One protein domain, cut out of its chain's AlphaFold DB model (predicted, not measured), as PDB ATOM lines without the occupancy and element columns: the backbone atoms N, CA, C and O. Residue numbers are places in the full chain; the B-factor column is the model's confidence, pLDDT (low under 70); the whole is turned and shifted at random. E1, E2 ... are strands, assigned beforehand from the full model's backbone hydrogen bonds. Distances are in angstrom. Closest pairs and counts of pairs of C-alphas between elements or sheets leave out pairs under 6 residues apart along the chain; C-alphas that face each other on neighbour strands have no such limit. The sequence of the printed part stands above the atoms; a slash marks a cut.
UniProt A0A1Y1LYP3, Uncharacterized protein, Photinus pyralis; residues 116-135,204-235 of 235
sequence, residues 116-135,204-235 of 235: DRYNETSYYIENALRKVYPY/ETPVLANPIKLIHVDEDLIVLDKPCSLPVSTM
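Overview. This is residues 116 to 135 and 204 to 235 of the 235 residues of an uncharacterized protein of Photinus pyralis (UniProt A0A1Y1LYP3). This domain has little regular structure: two small strand hairpins, E3 with E4 and E1 with E2, sit apart toward opposite ends of the longest axis, joined by unnamed stretches. The printed part has 52 residues, with four strands in the order E1 E2 E3 E4, no named helix, and class all strand; 17 residues are in named elements. Both two-stranded sheets are antiparallel; the whole is loose, with a radius of gyration of the C-alphas of 13.5 A and spans of 39 by 28 by 15 A.

Arrangement. E3, residues 213 to 217, and E4, residues 222 to 225, form a hairpin at 159 degrees, with N 225 and O 213 2.8 A apart. E1, residues 123 to 126, and E2, residues 129 to 132, form another at 150 degrees, with N 124 and O 131 2.9 A apart. Residues 129 to 130 of E2 pair antiparallel with residues 207 to 208. E2 and E3 are apart.

Along the chain. E3 measures 11.2 A, E4 10.3 A, and E1 and E2 10.0 A each. C-alpha 123 is at (197.500, 145.455, 101.261), C-alpha 225 at (200.216, 162.773, 88.296).

Size, cuts and confidence. The C-alphas farthest apart, of Pro 134 and Glu 219, are 39.4 A apart. Residues 136 to 203 are not printed; the gap is 9.3 A between C-alphas 135 and 204. Residues 234 to 235 have pLDDT under 70.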
ATOM      1  N   ASP A 116     210.721 139.568  96.095       76.88
ATOM      2  CA  ASP A 116     210.662 139.257  97.529       76.88
ATOM      3  C   ASP A 116     210.492 140.521  98.390       76.88
ATOM      4  O   ASP A 116     209.670 140.527  99.302       76.88
ATOM      5  N   ARG A 117     211.197 141.616  98.051       73.44
ATOM      6  CA  ARG A 117     211.118 142.902  98.769       73.44
ATOM      7  C   ARG A 117     209.763 143.586  98.572       73.44
ATOM      8  O   ARG A 117     209.237 144.210  99.486       73.44
ATOM      9  N   TYR A 118     209.183 143.477  97.376       70.06
ATOM     10  CA  TYR A 118     207.842 144.006  97.102       70.06
ATOM     11  C   TYR A 118     206.734 143.180  97.774       70.06
ATOM     12  O   TYR A 118     205.670 143.721  98.072       70.06
ATOM     13  N   ASN A 119     206.990 141.895  98.031       77.88
ATOM     14  CA  ASN A 119     206.058 140.962  98.664       77.88
ATOM     15  C   ASN A 119     206.184 140.901 100.205       77.88
ATOM     16  O   ASN A 119     205.447 140.143 100.831       77.88
ATOM     17  N   GLU A 120     207.062 141.706 100.826       75.44
ATOM     18  CA  GLU A 120     207.233 141.792 102.294       75.44
ATOM     19  C   GLU A 120     205.932 142.129 103.047       75.44
ATOM     20  O   GLU A 120     205.757 141.729 104.198       75.44
ATOM     21  N   THR A 121     205.008 142.858 102.411       84.25
ATOM     22  CA  THR A 121     203.727 143.265 103.007       84.25
ATOM     23  C   THR A 121     202.577 143.151 102.014       84.25
ATOM     24  O   THR A 121     202.719 143.508 100.844       84.25
ATOM     25  N   SER A 122     201.403 142.735 102.488       90.44
ATOM     26  CA  SER A 122     200.159 142.726 101.713       90.44
ATOM     27  C   SER A 122     199.274 143.933 102.049       90.44
ATOM     28  O   SER A 122     199.342 144.507 103.140       90.44
ATOM     29  N   TYR A 123     198.419 144.328 101.104       93.81
ATOM     30  CA  TYR A 123     197.500 145.455 101.261       93.81
ATOM     31  C   TYR A 123     196.080 145.109 100.808       93.81
ATOM     32  O   TYR A 123     195.865 144.201 100.005       93.81
ATOM     33  N   TYR A 124     195.118 145.890 101.290       95.31
ATOM     34  CA  TYR A 124     193.724 145.881 100.856       95.31
ATOM     35  C   TYR A 124     193.267 147.304 100.501       95.31
ATOM     36  O   TYR A 124     193.974 148.286 100.755       95.31
ATOM     37  N   ILE A 125     192.104 147.421  99.857       96.25
ATOM     38  CA  ILE A 125     191.486 148.706  99.514       96.25
ATOM     39  C   ILE A 125     190.118 148.775 100.185       96.25
ATOM     40  O   ILE A 125     189.301 147.869 100.042       96.25
ATOM     41  N   GLU A 126     189.867 149.864 100.903       96.44
ATOM     42  CA  GLU A 126     188.626 150.114 101.632       96.44
ATOM     43  C   GLU A 126     188.343 151.620 101.592       96.44
ATOM     44  O   GLU A 126     189.242 152.419 101.853       96.44
ATOM     45  N   ASN A 127     187.115 152.027 101.257       95.75
ATOM     46  CA  ASN A 127     186.705 153.439 101.224       95.75
ATOM     47  C   ASN A 127     187.640 154.337 100.371       95.75
ATOM     48  O   ASN A 127     188.005 155.437 100.773       95.75
ATOM     49  N   ALA A 128     188.058 153.830  99.202       94.69
ATOM     50  CA  ALA A 128     189.045 154.433  98.288       94.69
ATOM     51  C   ALA A 128     190.456 154.684  98.880       94.69
ATOM     52  O   ALA A 128     191.296 155.324  98.241       94.69
ATOM     53  N   LEU A 129     190.758 154.123 100.054       95.62
ATOM     54  CA  LEU A 129     192.081 154.139 100.672       95.62
ATOM     55  C   LEU A 129     192.748 152.766 100.552       95.62
ATOM     56  O   LEU A 129     192.126 151.731 100.786       95.62
ATOM     57  N   ARG A 130     194.037 152.759 100.214       95.12
ATOM     58  CA  ARG A 130     194.909 151.589 100.281       95.12
ATOM     59  C   ARG A 130     195.469 151.488 101.698       95.12
ATOM     60  O   ARG A 130     196.039 152.454 102.210       95.12
ATOM     61  N   LYS A 131     195.303 150.322 102.316       94.94
ATOM     62  CA  LYS A 131     195.713 150.019 103.691       94.94
ATOM     63  C   LYS A 131     196.637 148.803 103.681       94.94
ATOM     64  O   LYS A 131     196.273 147.774 103.119       94.94
ATOM     65  N   VAL A 132     197.816 148.916 104.285       95.06
ATOM     66  CA  VAL A 132     198.725 147.777 104.512       95.06
ATOM     67  C   VAL A 132     198.230 147.008 105.741       95.06
ATOM     68  O   VAL A 132     197.744 147.627 106.694       95.06
ATOM     69  N   TYR A 133     198.301 145.676 105.733       95.00
ATOM     70  CA  TYR A 133     197.997 144.894 106.937       95.00
ATOM     71  C   TYR A 133     199.072 145.131 108.018       95.00
ATOM     72  O   TYR A 133     200.248 145.232 107.670       95.00
ATOM     73  N   PRO A 134     198.713 145.220 109.317       95.38
ATOM     74  CA  PRO A 134     199.699 145.363 110.386       95.38
ATOM     75  C   PRO A 134     200.726 144.228 110.367       95.38
ATOM     76  O   PRO A 134     200.371 143.063 110.191       95.38
ATOM     77  N   TYR A 135     202.000 144.581 110.524       93.25
ATOM     78  CA  TYR A 135     203.129 143.673 110.317       93.25
ATOM     79  C   TYR A 135     204.225 143.914 111.357       93.25
ATOM     80  O   TYR A 135     204.306 144.982 111.961       93.25
ATOM     81  N   GLU A 204     200.741 151.376 109.361       92.75
ATOM     82  CA  GLU A 204     200.980 152.491 108.440       92.75
ATOM     83  C   GLU A 204     199.716 153.321 108.204       92.75
ATOM     84  O   GLU A 204     198.590 152.824 108.276       92.75
ATOM     85  N   THR A 205     199.912 154.607 107.913       93.81
ATOM     86  CA  THR A 205     198.823 155.527 107.581       93.81
ATOM     87  C   THR A 205     198.234 155.161 106.212       93.81
ATOM     88  O   THR A 205     198.995 155.040 105.251       93.81
ATOM     89  N   PRO A 206     196.901 155.023 106.074       94.69
ATOM     90  CA  PRO A 206     196.269 154.770 104.782       94.69
ATOM     91  C   PRO A 206     196.588 155.850 103.739       94.69
ATOM     92  O   PRO A 206     196.607 157.042 104.050       94.69
ATOM     93  N   VAL A 207     196.766 155.438 102.484       94.94
ATOM     94  CA  VAL A 207     197.026 156.337 101.343       94.94
ATOM     95  C   VAL A 207     195.898 156.249 100.315       94.94
ATOM     96  O   VAL A 207     195.154 155.275 100.296       94.94
ATOM     97  N   LEU A 208     195.751 157.240  99.432       94.81
ATOM     98  CA  LEU A 208     194.759 157.191  98.352       94.81
ATOM     99  C   LEU A 208     195.019 155.983  97.435       94.81
ATOM    100  O   LEU A 208     196.143 155.776  96.976       94.81
ATOM    101  N   ALA A 209     193.978 155.196  97.149       93.69
ATOM    102  CA  ALA A 209     194.079 154.021  96.280       93.69
ATOM    103  C   ALA A 209     194.068 154.357  94.776       93.69
ATOM    104  O   ALA A 209     194.283 153.457  93.961       93.69
ATOM    105  N   ASN A 210     193.811 155.623  94.422       90.00
ATOM    106  CA  ASN A 210     193.667 156.111  93.050       90.00
ATOM    107  C   ASN A 210     194.828 155.651  92.140       90.00
ATOM    108  O   ASN A 210     195.990 155.742  92.552       90.00
ATOM    109  N   PRO A 211     194.553 155.209  90.897       90.12
ATOM    110  CA  PRO A 211     195.597 154.907  89.923       90.12
ATOM    111  C   PRO A 211     196.515 156.112  89.690       90.12
ATOM    112  O   PRO A 211     196.038 157.228  89.484       90.12
ATOM    113  N   ILE A 212     197.831 155.884  89.685       91.12
ATOM    114  CA  ILE A 212     198.804 156.917  89.316       91.12
ATOM    115  C   ILE A 212     198.681 157.138  87.808       91.12
ATOM    116  O   ILE A 212     198.911 156.222  87.016       91.12
ATOM    117  N   LYS A 213     198.292 158.346  87.407       92.62
ATOM    118  CA  LYS A 213     198.071 158.694  86.004       92.62
ATOM    119  C   LYS A 213     199.389 159.129  85.362       92.62
ATOM    120  O   LYS A 213     200.055 160.044  85.839       92.62
ATOM    121  N   LEU A 214     199.740 158.496  84.247       93.88
ATOM    122  CA  LEU A 214     200.770 158.997  83.340       93.88
ATOM    123  C   LEU A 214     200.226 160.241  82.624       93.88
ATOM    124  O   LEU A 214     199.124 160.208  82.077       93.88
ATOM    125  N   ILE A 215     200.985 161.333  82.658       96.12
ATOM    126  CA  ILE A 215     200.683 162.572  81.925       96.12
ATOM    127  C   ILE A 215     201.414 162.562  80.579       96.12
ATOM    128  O   ILE A 215     200.826 162.915  79.562       96.12
ATOM    129  N   HIS A 216     202.683 162.144  80.577       95.25
ATOM    130  CA  HIS A 216     203.547 162.113  79.397       95.25
ATOM    131  C   HIS A 216     204.645 161.051  79.547       95.25
ATOM    132  O   HIS A 216     205.067 160.753  80.668       95.25
ATOM    133  N   VAL A 217     205.088 160.483  78.424       96.38
ATOM    134  CA  VAL A 217     206.158 159.478  78.318       96.38
ATOM    135  C   VAL A 217     206.903 159.717  77.006       96.38
ATOM    136  O   VAL A 217     206.275 159.706  75.945       96.38
ATOM    137  N   ASP A 218     208.222 159.878  77.065       95.25
ATOM    138  CA  ASP A 218     209.111 159.848  75.899       95.25
ATOM    139  C   ASP A 218     210.356 158.973  76.166       95.25
ATOM    140  O   ASP A 218     210.314 158.078  77.014       95.25
ATOM    141  N   GLU A 219     211.428 159.147  75.386       95.12
ATOM    142  CA  GLU A 219     212.656 158.346  75.494       95.12
ATOM    143  C   GLU A 219     213.543 158.747  76.691       95.12
ATOM    144  O   GLU A 219     214.306 157.907  77.178       95.12
ATOM    145  N   ASP A 220     213.419 159.984  77.190       94.25
ATOM    146  CA  ASP A 220     214.288 160.569  78.221       94.25
ATOM    147  C   ASP A 220     213.564 160.811  79.561       94.25
ATOM    148  O   ASP A 220     214.198 160.748  80.621       94.25
ATOM    149  N   LEU A 221     212.249 161.085  79.555       94.06
ATOM    150  CA  LEU A 221     211.486 161.418  80.765       94.06
ATOM    151  C   LEU A 221     210.059 160.841  80.815       94.06
ATOM    152  O   LEU A 221     209.404 160.552  79.814       94.06
ATOM    153  N   ILE A 222     209.555 160.706  82.045       94.88
ATOM    154  CA  ILE A 222     208.195 160.252  82.363       94.88
ATOM    155  C   ILE A 222     207.570 161.244  83.346       94.88
ATOM    156  O   ILE A 222     208.149 161.526  84.398       94.88
ATOM    157  N   VAL A 223     206.373 161.741  83.034       94.38
ATOM    158  CA  VAL A 223     205.617 162.669  83.889       94.38
ATOM    159  C   VAL A 223     204.428 161.941  84.515       94.38
ATOM    160  O   VAL A 223     203.590 161.373  83.812       94.38
ATOM    161  N   LEU A 224     204.345 161.979  85.846       93.81
ATOM    162  CA  LEU A 224     203.334 161.293  86.654       93.81
ATOM    163  C   LEU A 224     202.489 162.299  87.443       93.81
ATOM    164  O   LEU A 224     203.024 163.157  88.143       93.81
ATOM    165  N   ASP A 225     201.172 162.130  87.395       92.25
ATOM    166  CA  ASP A 225     200.216 162.773  88.296       92.25
ATOM    167  C   ASP A 225     200.264 162.044  89.650       92.25
ATOM    168  O   ASP A 225     199.653 160.986  89.840       92.25
ATOM    169  N   LYS A 226     201.112 162.536  90.563       90.25
ATOM    170  CA  LYS A 226     201.423 161.845  91.819       90.25
ATOM    171  C   LYS A 226     200.582 162.398  92.983       90.25
ATOM    172  O   LYS A 226     200.905 163.475  93.489       90.25
ATOM    173  N   PRO A 227     199.593 161.650  93.515       89.75
ATOM    174  CA  PRO A 227     198.703 162.150  94.562       89.75
ATOM    175  C   PRO A 227     199.441 162.527  95.858       89.75
ATOM    176  O   PRO A 227     200.493 161.968  96.194       89.75
ATOM    177  N   CYS A 228     198.856 163.467  96.606       88.62
ATOM    178  CA  CYS A 228     199.456 164.088  97.794       88.62
ATOM    179  C   CYS A 228     199.761 163.102  98.934       88.62
ATOM    180  O   CYS A 228     200.685 163.339  99.703       88.62
ATOM    181  N   SER A 229     199.021 161.993  99.037       90.81
ATOM    182  CA  SER A 229     199.182 160.997 100.109       90.81
ATOM    183  C   SER A 229     200.396 160.075  99.952       90.81
ATOM    184  O   SER A 229     200.646 159.260 100.832       90.81
ATOM    185  N   LEU A 230     201.106 160.126  98.822       88.62
ATOM    186  CA  LEU A 230     202.286 159.293  98.575       88.62
ATOM    187  C   LEU A 230     203.578 160.101  98.821       88.62
ATOM    188  O   LEU A 230     203.643 161.260  98.396       88.62
ATOM    189  N   PRO A 231     204.629 159.523  99.430       85.94
ATOM    190  CA  PRO A 231     205.952 160.146  99.495       85.94
ATOM    191  C   PRO A 231     206.651 160.150  98.120       85.94
ATOM    192  O   PRO A 231     206.204 159.499  97.177       85.94
ATOM    193  N   VAL A 232     207.754 160.900  98.000       79.19
ATOM    194  CA  VAL A 232     208.614 160.967  96.787       79.19
ATOM    195  C   VAL A 232     210.026 160.405  97.056       79.19
ATOM    196  O   VAL A 232     210.915 160.517  96.222       79.19
ATOM    197  N   SER A 233     210.273 159.820  98.234       70.56
ATOM    198  CA  SER A 233     211.615 159.351  98.600       70.56
ATOM    199  C   SER A 233     211.990 158.071  97.858       70.56
ATOM    200  O   SER A 233     211.282 157.070  97.947       70.56
ATOM    201  N   THR A 234     213.163 158.061  97.227       45.72
ATOM    202  CA  THR A 234     213.914 156.818  97.020       45.72
ATOM    203  C   THR A 234     214.431 156.306  98.368       45.72
ATOM    204  O   THR A 234     214.876 157.114  99.187       45.72
ATOM    205  N   MET A 235     214.396 154.986  98.571       37.88
ATOM    206  CA  MET A 235     215.145 154.252  99.604       37.88
ATOM    207  C   MET A 235     216.170 153.337  98.937       37.88
ATOM    208  O   MET A 235     215.871 152.876  97.810       37.88
TER     209      MET A 235